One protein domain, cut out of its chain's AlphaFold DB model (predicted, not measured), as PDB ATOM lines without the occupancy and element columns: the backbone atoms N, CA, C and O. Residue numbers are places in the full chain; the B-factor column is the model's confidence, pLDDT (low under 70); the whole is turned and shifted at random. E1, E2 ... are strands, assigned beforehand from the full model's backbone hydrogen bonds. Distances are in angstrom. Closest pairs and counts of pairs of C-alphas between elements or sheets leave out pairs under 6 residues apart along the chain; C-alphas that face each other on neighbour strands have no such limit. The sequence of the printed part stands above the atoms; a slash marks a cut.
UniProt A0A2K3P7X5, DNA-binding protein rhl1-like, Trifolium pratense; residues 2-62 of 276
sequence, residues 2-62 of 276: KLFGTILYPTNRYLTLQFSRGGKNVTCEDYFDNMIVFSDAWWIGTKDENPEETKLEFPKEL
ATOM      1  N   LYS A   2     135.787 135.722 145.917       93.12
ATOM      2  CA  LYS A   2     135.987 135.957 144.484       93.12
ATOM      3  C   LYS A   2     134.632 136.028 143.793       93.12
ATOM      4  O   LYS A   2     133.783 135.172 144.034       93.12
ATOM      5  N   LEU A   3     134.424 137.059 142.983       94.75
ATOM      6  CA  LEU A   3     133.172 137.305 142.274       94.75
ATOM      7  C   LEU A   3     133.380 137.066 140.781       94.75
ATOM      8  O   LEU A   3     134.325 137.592 140.199       94.75
ATOM      9  N   PHE A   4     132.484 136.302 140.172       94.38
ATOM     10  CA  PHE A   4     132.468 136.050 138.738       94.38
ATOM     11  C   PHE A   4     131.199 136.654 138.163       94.38
ATOM     12  O   PHE A   4     130.095 136.447 138.671       94.38
ATOM     13  N   GLY A   5     131.364 137.451 137.120       95.94
ATOM     14  CA  GLY A   5     130.274 138.226 136.571       95.94
ATOM     15  C   GLY A   5     130.566 138.752 135.184       95.94
ATOM     16  O   GLY A   5     131.637 138.537 134.624       95.94
ATOM     17  N   THR A   6     129.578 139.447 134.638       96.94
ATOM     18  CA  THR A   6     129.647 140.090 133.328       96.94
ATOM     19  C   THR A   6     129.394 141.582 133.481       96.94
ATOM     20  O   THR A   6     128.512 141.995 134.240       96.94
ATOM     21  N   ILE A   7     130.159 142.388 132.747       95.88
ATOM     22  CA  ILE A   7     129.899 143.820 132.612       95.88
ATOM     23  C   ILE A   7     128.845 143.996 131.516       95.88
ATOM     24  O   ILE A   7     129.038 143.587 130.373       95.88
ATOM     25  N   LEU A   8     127.713 144.580 131.883       95.00
ATOM     26  CA  LEU A   8     126.623 144.940 130.995       95.00
ATOM     27  C   LEU A   8     126.717 146.425 130.652       95.00
ATOM     28  O   LEU A   8     126.891 147.266 131.535       95.00
ATOM     29  N   TYR A   9     126.503 146.723 129.373       95.31
ATOM     30  CA  TYR A   9     126.429 148.076 128.818       95.31
ATOM     31  C   TYR A   9     124.999 148.338 128.318       95.31
ATOM     32  O   TYR A   9     124.741 148.305 127.112       95.31
ATOM     33  N   PRO A  10     124.018 148.469 129.228       93.69
ATOM     34  CA  PRO A  10     122.637 148.728 128.854       93.69
ATOM     35  C   PRO A  10     122.503 150.086 128.160       93.69
ATOM     36  O   PRO A  10     123.170 151.059 128.492       93.69
ATOM     37  N   THR A  11     121.567 150.187 127.218       94.38
ATOM     38  CA  THR A  11     121.266 151.465 126.546       94.38
ATOM     39  C   THR A  11     120.628 152.485 127.487       94.38
ATOM     40  O   THR A  11     120.640 153.686 127.223       94.38
ATOM     41  N   ASN A  12     120.006 151.999 128.562       93.38
ATOM     42  CA  ASN A  12     119.302 152.819 129.530       93.38
ATOM     43  C   ASN A  12     120.240 153.194 130.669       93.38
ATOM     44  O   ASN A  12     120.942 152.342 131.205       93.38
ATOM     45  N   ARG A  13     120.165 154.457 131.085       92.81
ATOM     46  CA  ARG A  13     120.873 154.952 132.264       92.81
ATOM     47  C   ARG A  13     120.051 154.690 133.516       92.81
ATOM     48  O   ARG A  13     118.841 154.932 133.529       92.81
ATOM     49  N   TYR A  14     120.711 154.219 134.561       93.06
ATOM     50  CA  TYR A  14     120.110 153.933 135.858       93.06
ATOM     51  C   TYR A  14     120.398 155.076 136.822       93.06
ATOM     52  O   TYR A  14     121.419 155.741 136.706       93.06
ATOM     53  N   LEU A  15     119.486 155.319 137.761       94.69
ATOM     54  CA  LEU A  15     119.596 156.383 138.760       94.69
ATOM     55  C   LEU A  15     119.416 155.770 140.145       94.69
ATOM     56  O   LEU A  15     118.470 155.001 140.351       94.69
ATOM     57  N   THR A  16     120.265 156.127 141.102       93.12
ATOM     58  CA  THR A  16     120.018 155.814 142.512       93.12
ATOM     59  C   THR A  16     119.170 156.904 143.137       93.12
ATOM     60  O   THR A  16     119.506 158.089 143.135       93.12
ATOM     61  N   LEU A  17     118.026 156.483 143.668       95.06
ATOM     62  CA  LEU A  17     117.089 157.355 144.356       95.06
ATOM     63  C   LEU A  17     117.119 157.035 145.849       95.06
ATOM     64  O   LEU A  17     116.720 155.946 146.261       95.06
ATOM     65  N   GLN A  18     117.541 157.996 146.661       92.94
ATOM     66  CA  GLN A  18     117.475 157.898 148.109       92.94
ATOM     67  C   GLN A  18     116.183 158.554 148.605       92.94
ATOM     68  O   GLN A  18     115.879 159.718 148.334       92.94
ATOM     69  N   PHE A  19     115.388 157.793 149.355       91.75
ATOM     70  CA  PHE A  19     114.170 158.297 149.975       91.75
ATOM     71  C   PHE A  19     114.477 158.767 151.390       91.75
ATOM     72  O   PHE A  19     114.870 157.984 152.254       91.75
ATOM     73  N   SER A  20     114.240 160.052 151.649       89.06
ATOM     74  CA  SER A  20     114.312 160.589 153.007       89.06
ATOM     75  C   SER A  20     113.365 159.830 153.944       89.06
ATOM     76  O   SER A  20     112.267 159.409 153.556       89.06
ATOM     77  N   ARG A  21     113.768 159.668 155.209       85.00
ATOM     78  CA  ARG A  21     112.961 158.985 156.226       85.00
ATOM     79  C   ARG A  21     111.636 159.733 156.419       85.00
ATOM     80  O   ARG A  21     111.589 160.810 157.001       85.00
ATOM     81  N   GLY A  22     110.561 159.161 155.879       84.19
ATOM     82  CA  GLY A  22     109.232 159.779 155.815       84.19
ATOM     83  C   GLY A  22     108.659 159.927 154.402       84.19
ATOM     84  O   GLY A  22     107.512 160.349 154.282       84.19
ATOM     85  N   GLY A  23     109.416 159.588 153.350       81.94
ATOM     86  CA  GLY A  23     108.928 159.462 151.968       81.94
ATOM     87  C   GLY A  23     108.466 160.765 151.311       81.94
ATOM     88  O   GLY A  23     107.883 160.734 150.233       81.94
ATOM     89  N   LYS A  24     108.691 161.913 151.961       86.81
ATOM     90  CA  LYS A  24     108.251 163.227 151.462       86.81
ATOM     91  C   LYS A  24     109.170 163.757 150.369       86.81
ATOM     92  O   LYS A  24     108.702 164.443 149.467       86.81
ATOM     93  N   ASN A  25     110.454 163.416 150.456       88.31
ATOM     94  CA  ASN A  25     111.480 163.876 149.532       88.31
ATOM     95  C   ASN A  25     112.255 162.671 148.993       88.31
ATOM     96  O   ASN A  25     112.540 161.730 149.745       88.31
ATOM     97  N   VAL A  26     112.616 162.750 147.716       94.00
ATOM     98  CA  VAL A  26     113.523 161.828 147.034       94.00
ATOM     99  C   VAL A  26     114.708 162.632 146.515       94.00
ATOM    100  O   VAL A  26     114.523 163.702 145.932       94.00
ATOM    101  N   THR A  27     115.913 162.144 146.767       93.38
ATOM    102  CA  THR A  27     117.157 162.693 146.229       93.38
ATOM    103  C   THR A  27     117.698 161.726 145.186       93.38
ATOM    104  O   THR A  27     117.634 160.512 145.363       93.38
ATOM    105  N   CYS A  28     118.173 162.261 144.064       93.56
ATOM    106  CA  CYS A  28     118.943 161.489 143.095       93.56
ATOM    107  C   CYS A  28     120.407 161.608 143.510       93.56
ATOM    108  O   CYS A  28     120.927 162.723 143.505       93.56
ATOM    109  N   GLU A  29     121.020 160.508 143.937       93.12
ATOM    110  CA  GLU A  29     122.407 160.513 144.422       93.12
ATOM    111  C   GLU A  29     123.394 160.320 143.276       93.12
ATOM    112  O   GLU A  29     124.363 161.068 143.186       93.12
ATOM    113  N   ASP A  30     123.126 159.369 142.382       95.19
ATOM    114  CA  ASP A  30     124.064 158.997 141.326       95.19
ATOM    115  C   ASP A  30     123.350 158.453 140.077       95.19
ATOM    116  O   ASP A  30     122.147 158.154 140.101       95.19
ATOM    117  N   TYR A  31     124.092 158.334 138.974       93.31
ATOM    118  CA  TYR A  31     123.664 157.664 137.752       93.31
ATOM    119  C   TYR A  31     124.717 156.668 137.263       93.31
ATOM    120  O   TYR A  31     125.915 156.917 137.332       93.31
ATOM    121  N   PHE A  32     124.260 155.540 136.721       93.31
ATOM    122  CA  PHE A  32     125.130 154.478 136.224       93.31
ATOM    123  C   PHE A  32     124.710 154.072 134.816       93.31
ATOM    124  O   PHE A  32     123.541 153.753 134.573       93.31
ATOM    125  N   ASP A  33     125.680 154.060 133.908       93.19
ATOM    126  CA  ASP A  33     125.489 153.658 132.510       93.19
ATOM    127  C   ASP A  33     125.848 152.182 132.298       93.19
ATOM    128  O   ASP A  33     125.292 151.515 131.431       93.19
ATOM    129  N   ASN A  34     126.734 151.653 133.148       92.19
ATOM    130  CA  ASN A  34     127.229 150.284 133.087       92.19
ATOM    131  C   ASN A  34     126.887 149.554 134.383       92.19
ATOM    132  O   ASN A  34     126.924 150.138 135.468       92.19
ATOM    133  N   MET A  35     126.583 148.264 134.280       92.06
ATOM    134  CA  MET A  35     126.265 147.416 135.427       92.06
ATOM    135  C   MET A  35     127.185 146.204 135.440       92.06
ATOM    136  O   MET A  35     127.430 145.613 134.397       92.06
ATOM    137  N   ILE A  36     127.654 145.787 136.612       94.88
ATOM    138  CA  ILE A  36     128.347 144.504 136.761       94.88
ATOM    139  C   ILE A  36     127.379 143.540 137.435       94.88
ATOM    140  O   ILE A  36     126.887 143.814 138.530       94.88
ATOM    141  N   VAL A  37     127.080 142.426 136.769       94.62
ATOM    142  CA  VAL A  37     126.211 141.374 137.305       94.62
ATOM    143  C   VAL A  37     127.069 140.177 137.659       94.62
ATOM    144  O   VAL A  37     127.662 139.560 136.777       94.62
ATOM    145  N   PHE A  38     127.119 139.846 138.946       96.69
ATOM    146  CA  PHE A  38     127.809 138.662 139.442       96.69
ATOM    147  C   PHE A  38     126.843 137.477 139.458       96.69
ATOM    148  O   PHE A  38     125.851 137.505 140.186       96.69
ATOM    149  N   SER A  39     127.108 136.462 138.632       93.94
ATOM    150  CA  SER A  39     126.340 135.211 138.622       93.94
ATOM    151  C   SER A  39     126.803 134.271 139.723       93.94
ATOM    152  O   SER A  39     125.984 133.598 140.343       93.94
ATOM    153  N   ASP A  40     128.110 134.269 139.996       93.81
ATOM    154  CA  ASP A  40     128.737 133.341 140.922       93.81
ATOM    155  C   ASP A  40     129.655 134.076 141.897       93.81
ATOM    156  O   ASP A  40     130.347 135.039 141.561       93.81
ATOM    157  N   ALA A  41     129.682 133.586 143.132       93.31
ATOM    158  CA  ALA A  41     130.550 134.084 144.186       93.31
ATOM    159  C   ALA A  41     131.161 132.900 144.933       93.31
ATOM    160  O   ALA A  41     130.444 132.011 145.396       93.31
ATOM    161  N   TRP A  42     132.488 132.872 145.041       93.44
ATOM    162  CA  TRP A  42     133.229 131.817 145.727       93.44
ATOM    163  C   TRP A  42     133.932 132.375 146.957       93.44
ATOM    164  O   TRP A  42     134.598 133.415 146.910       93.44
ATOM    165  N   TRP A  43     133.819 131.665 148.074       93.62
ATOM    166  CA  TRP A  43     134.713 131.910 149.192       93.62
ATOM    167  C   TRP A  43     136.091 131.351 148.838       93.62
ATOM    168  O   TRP A  43     136.195 130.223 148.373       93.62
ATOM    169  N   ILE A  44     137.134 132.158 149.012       93.88
ATOM    170  CA  ILE A  44     138.519 131.762 148.712       93.88
ATOM    171  C   ILE A  44     139.460 132.035 149.891       93.88
ATOM    172  O   ILE A  44     140.656 131.835 149.753       93.88
ATOM    173  N   GLY A  45     138.938 132.445 151.056       89.38
ATOM    174  CA  GLY A  45     139.760 132.763 152.230       89.38
ATOM    175  C   GLY A  45     140.636 134.008 152.051       89.38
ATOM    176  O   GLY A  45     140.319 134.886 151.238       89.38
ATOM    177  N   THR A  46     141.698 134.091 152.851       88.06
ATOM    178  CA  THR A  46     142.758 135.101 152.717       88.06
ATOM    179  C   THR A  46     143.835 134.638 151.729       88.06
ATOM    180  O   THR A  46     143.984 133.443 151.470       88.06
ATOM    181  N   LYS A  47     144.594 135.585 151.160       87.38
ATOM    182  CA  LYS A  47     145.648 135.283 150.174       87.38
ATOM    183  C   LYS A  47     146.758 134.400 150.757       87.38
ATOM    184  O   LYS A  47     147.293 133.562 150.041       87.38
ATOM    185  N   ASP A  48     147.072 134.569 152.040       87.00
ATOM    186  CA  ASP A  48     148.124 133.808 152.722       87.00
ATOM    187  C   ASP A  48     147.701 132.357 153.007       87.00
ATOM    188  O   ASP A  48     148.521 131.445 152.948       87.00
ATOM    189  N   GLU A  49     146.411 132.127 153.273       84.69
ATOM    190  CA  GLU A  49     145.847 130.791 153.513       84.69
ATOM    191  C   GLU A  49     145.594 130.011 152.215       84.69
ATOM    192  O   GLU A  49     145.589 128.781 152.221       84.69
ATOM    193  N   ASN A  50     145.354 130.713 151.106       89.88
ATOM    194  CA  ASN A  50     144.985 130.115 149.827       89.88
ATOM    195  C   ASN A  50     145.545 130.925 148.644       89.88
ATOM    196  O   ASN A  50     144.801 131.629 147.952       89.88
ATOM    197  N   PRO A  51     146.859 130.821 148.383       88.00
ATOM    198  CA  PRO A  51     147.515 131.577 147.318       88.00
ATOM    199  C   PRO A  51     147.060 131.162 145.912       88.00
ATOM    200  O   PRO A  51     147.147 131.959 144.983       88.00
ATOM    201  N   GLU A  52     146.548 129.939 145.747       87.81
ATOM    202  CA  GLU A  52     146.016 129.428 144.476       87.81
ATOM    203  C   GLU A  52     144.552 129.842 144.220       87.81
ATOM    204  O   GLU A  52     143.966 129.457 143.209       87.81
ATOM    205  N   GLU A  53     143.944 130.621 145.126       89.12
ATOM    206  CA  GLU A  53     142.548 131.082 145.051       89.12
ATOM    207  C   GLU A  53     141.539 129.945 144.797       89.12
ATOM    208  O   GLU A  53     140.506 130.125 144.141       89.12
ATOM    209  N   THR A  54     141.832 128.752 145.321       88.19
ATOM    210  CA  THR A  54     140.953 127.586 145.197       88.19
ATOM    211  C   THR A  54     139.622 127.834 145.906       88.19
ATOM    212  O   THR A  54     139.544 128.536 146.916       88.19
ATOM    213  N   LYS A  55     138.527 127.290 145.367       90.56
ATOM    214  CA  LYS A  55     137.199 127.458 145.969       90.56
ATOM    215  C   LYS A  55     137.148 126.742 147.323       90.56
ATOM    216  O   LYS A  55     137.210 125.518 147.374       90.56
ATOM    217  N   LEU A  56     136.971 127.511 148.390       89.19
ATOM    218  CA  LEU A  56     136.795 127.030 149.757       89.19
ATOM    219  C   LEU A  56     135.314 127.040 150.158       89.19
ATOM    220  O   LEU A  56     134.477 127.726 149.561       89.19
ATOM    221  N   GLU A  57     134.987 126.273 151.197       87.38
ATOM    222  CA  GLU A  57     133.664 126.322 151.814       87.38
ATOM    223  C   GLU A  57     133.462 127.644 152.566       87.38
ATOM    224  O   GLU A  57     134.385 128.179 153.184       87.38
ATOM    225  N   PHE A  58     132.242 128.186 152.506       87.50
ATOM    226  CA  PHE A  58     131.915 129.424 153.206       87.50
ATOM    227  C   PHE A  58     131.965 129.200 154.731       87.50
ATOM    228  O   PHE A  58     131.336 128.252 155.215       87.50
ATOM    229  N   PRO A  59     132.661 130.057 155.505       86.75
ATOM    230  CA  PRO A  59     132.800 129.873 156.943       86.75
ATOM    231  C   PRO A  59     131.440 129.855 157.647       86.75
ATOM    232  O   PRO A  59     130.656 130.802 157.548       86.75
ATOM    233  N   LYS A  60     131.162 128.779 158.393       80.56
ATOM    234  CA  LYS A  60     129.883 128.587 159.104       80.56
ATOM    235  C   LYS A  60     129.646 129.662 160.170       80.56
ATOM    236  O   LYS A  60     128.511 130.089 160.354       80.56
ATOM    237  N   GLU A  61     130.710 130.183 160.772       81.12
ATOM    238  CA  GLU A  61     130.669 131.264 161.767       81.12
ATOM    239  C   GLU A  61     129.996 132.540 161.228       81.12
ATOM    240  O   GLU A  61     129.243 133.200 161.942       81.12
ATOM    241  N   LEU A  62     130.184 132.851 159.939       75.12
ATOM    242  CA  LEU A  62     129.538 133.997 159.289       75.12
ATOM    243  C   LEU A  62     128.065 133.731 158.952       75.12
ATOM    244  O   LEU A  62     127.278 134.669 158.839       75.12
TER     245      LEU A  62
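AT A GLANCE: This is residues 2 to 62 of the 276 residues of the protein "DNA-binding protein rhl1-like" of Trifolium pratense (UniProt A0A2K3P7X5). A long two-stranded ribbon is folded to an arch: E1 and E4 make one arm, the hairpin of E2 and E3 the other, and E3 runs on into E4 at 78 degrees. Past E4, residues 43 to 62 form an unnamed tail at the end away from the hairpin. The printed part has 61 residues, with no named helix and four named strands, E1 to E4 along the chain, in two antiparallel sheets, E1 - E4 and E2 - E3. The class is all strand, though under half of the residues are in named strands. The whole is extended, with a radius of gyration of the C-alphas of 18.2 A, and only just flat, spanning 48 by 32 by 17 A.

HOW THE PARTS SIT: Look first at E4, residues 35 to 42, which bends by 63 degrees at residue 39. Its antiparallel neighbour is E1, residues 2 to 8, at 156 degrees between directions; the C-alphas of Gly 5 and Phe 38, which face each other, are 3.8 A apart. Within hydrogen-bond range you find N 8 and O 35, 2.7 A, and N 2 and O 42, 2.8 A. Across a break of 2 residues stands E3, residues 26 to 32, which meets E4 only through their link. E3 forms a hairpin with E2, residues 14 to 19, antiparallel at 155 degrees, with N 18 and O 27 at 2.8 A. E1 is apart from E2 and E3, and E2 from E4.

IN THESE COORDINATES: Find C-alpha 2 at (135.987, 135.957, 144.484); from there E1 runs 18.7 A to Leu 8. E2 covers 15.9 A and E3 17.5 A. E4 runs 19.9 A to C-alpha 42 at (133.229, 131.817, 145.727).

THE WHOLE: The C-alphas farthest apart, of Lys 24 and Glu 52, are 51.2 A apart. Residues 20 to 25 and 46 to 51 stand free. The printed part has no cut and no long link, and no printed residue is under 70 in pLDDT.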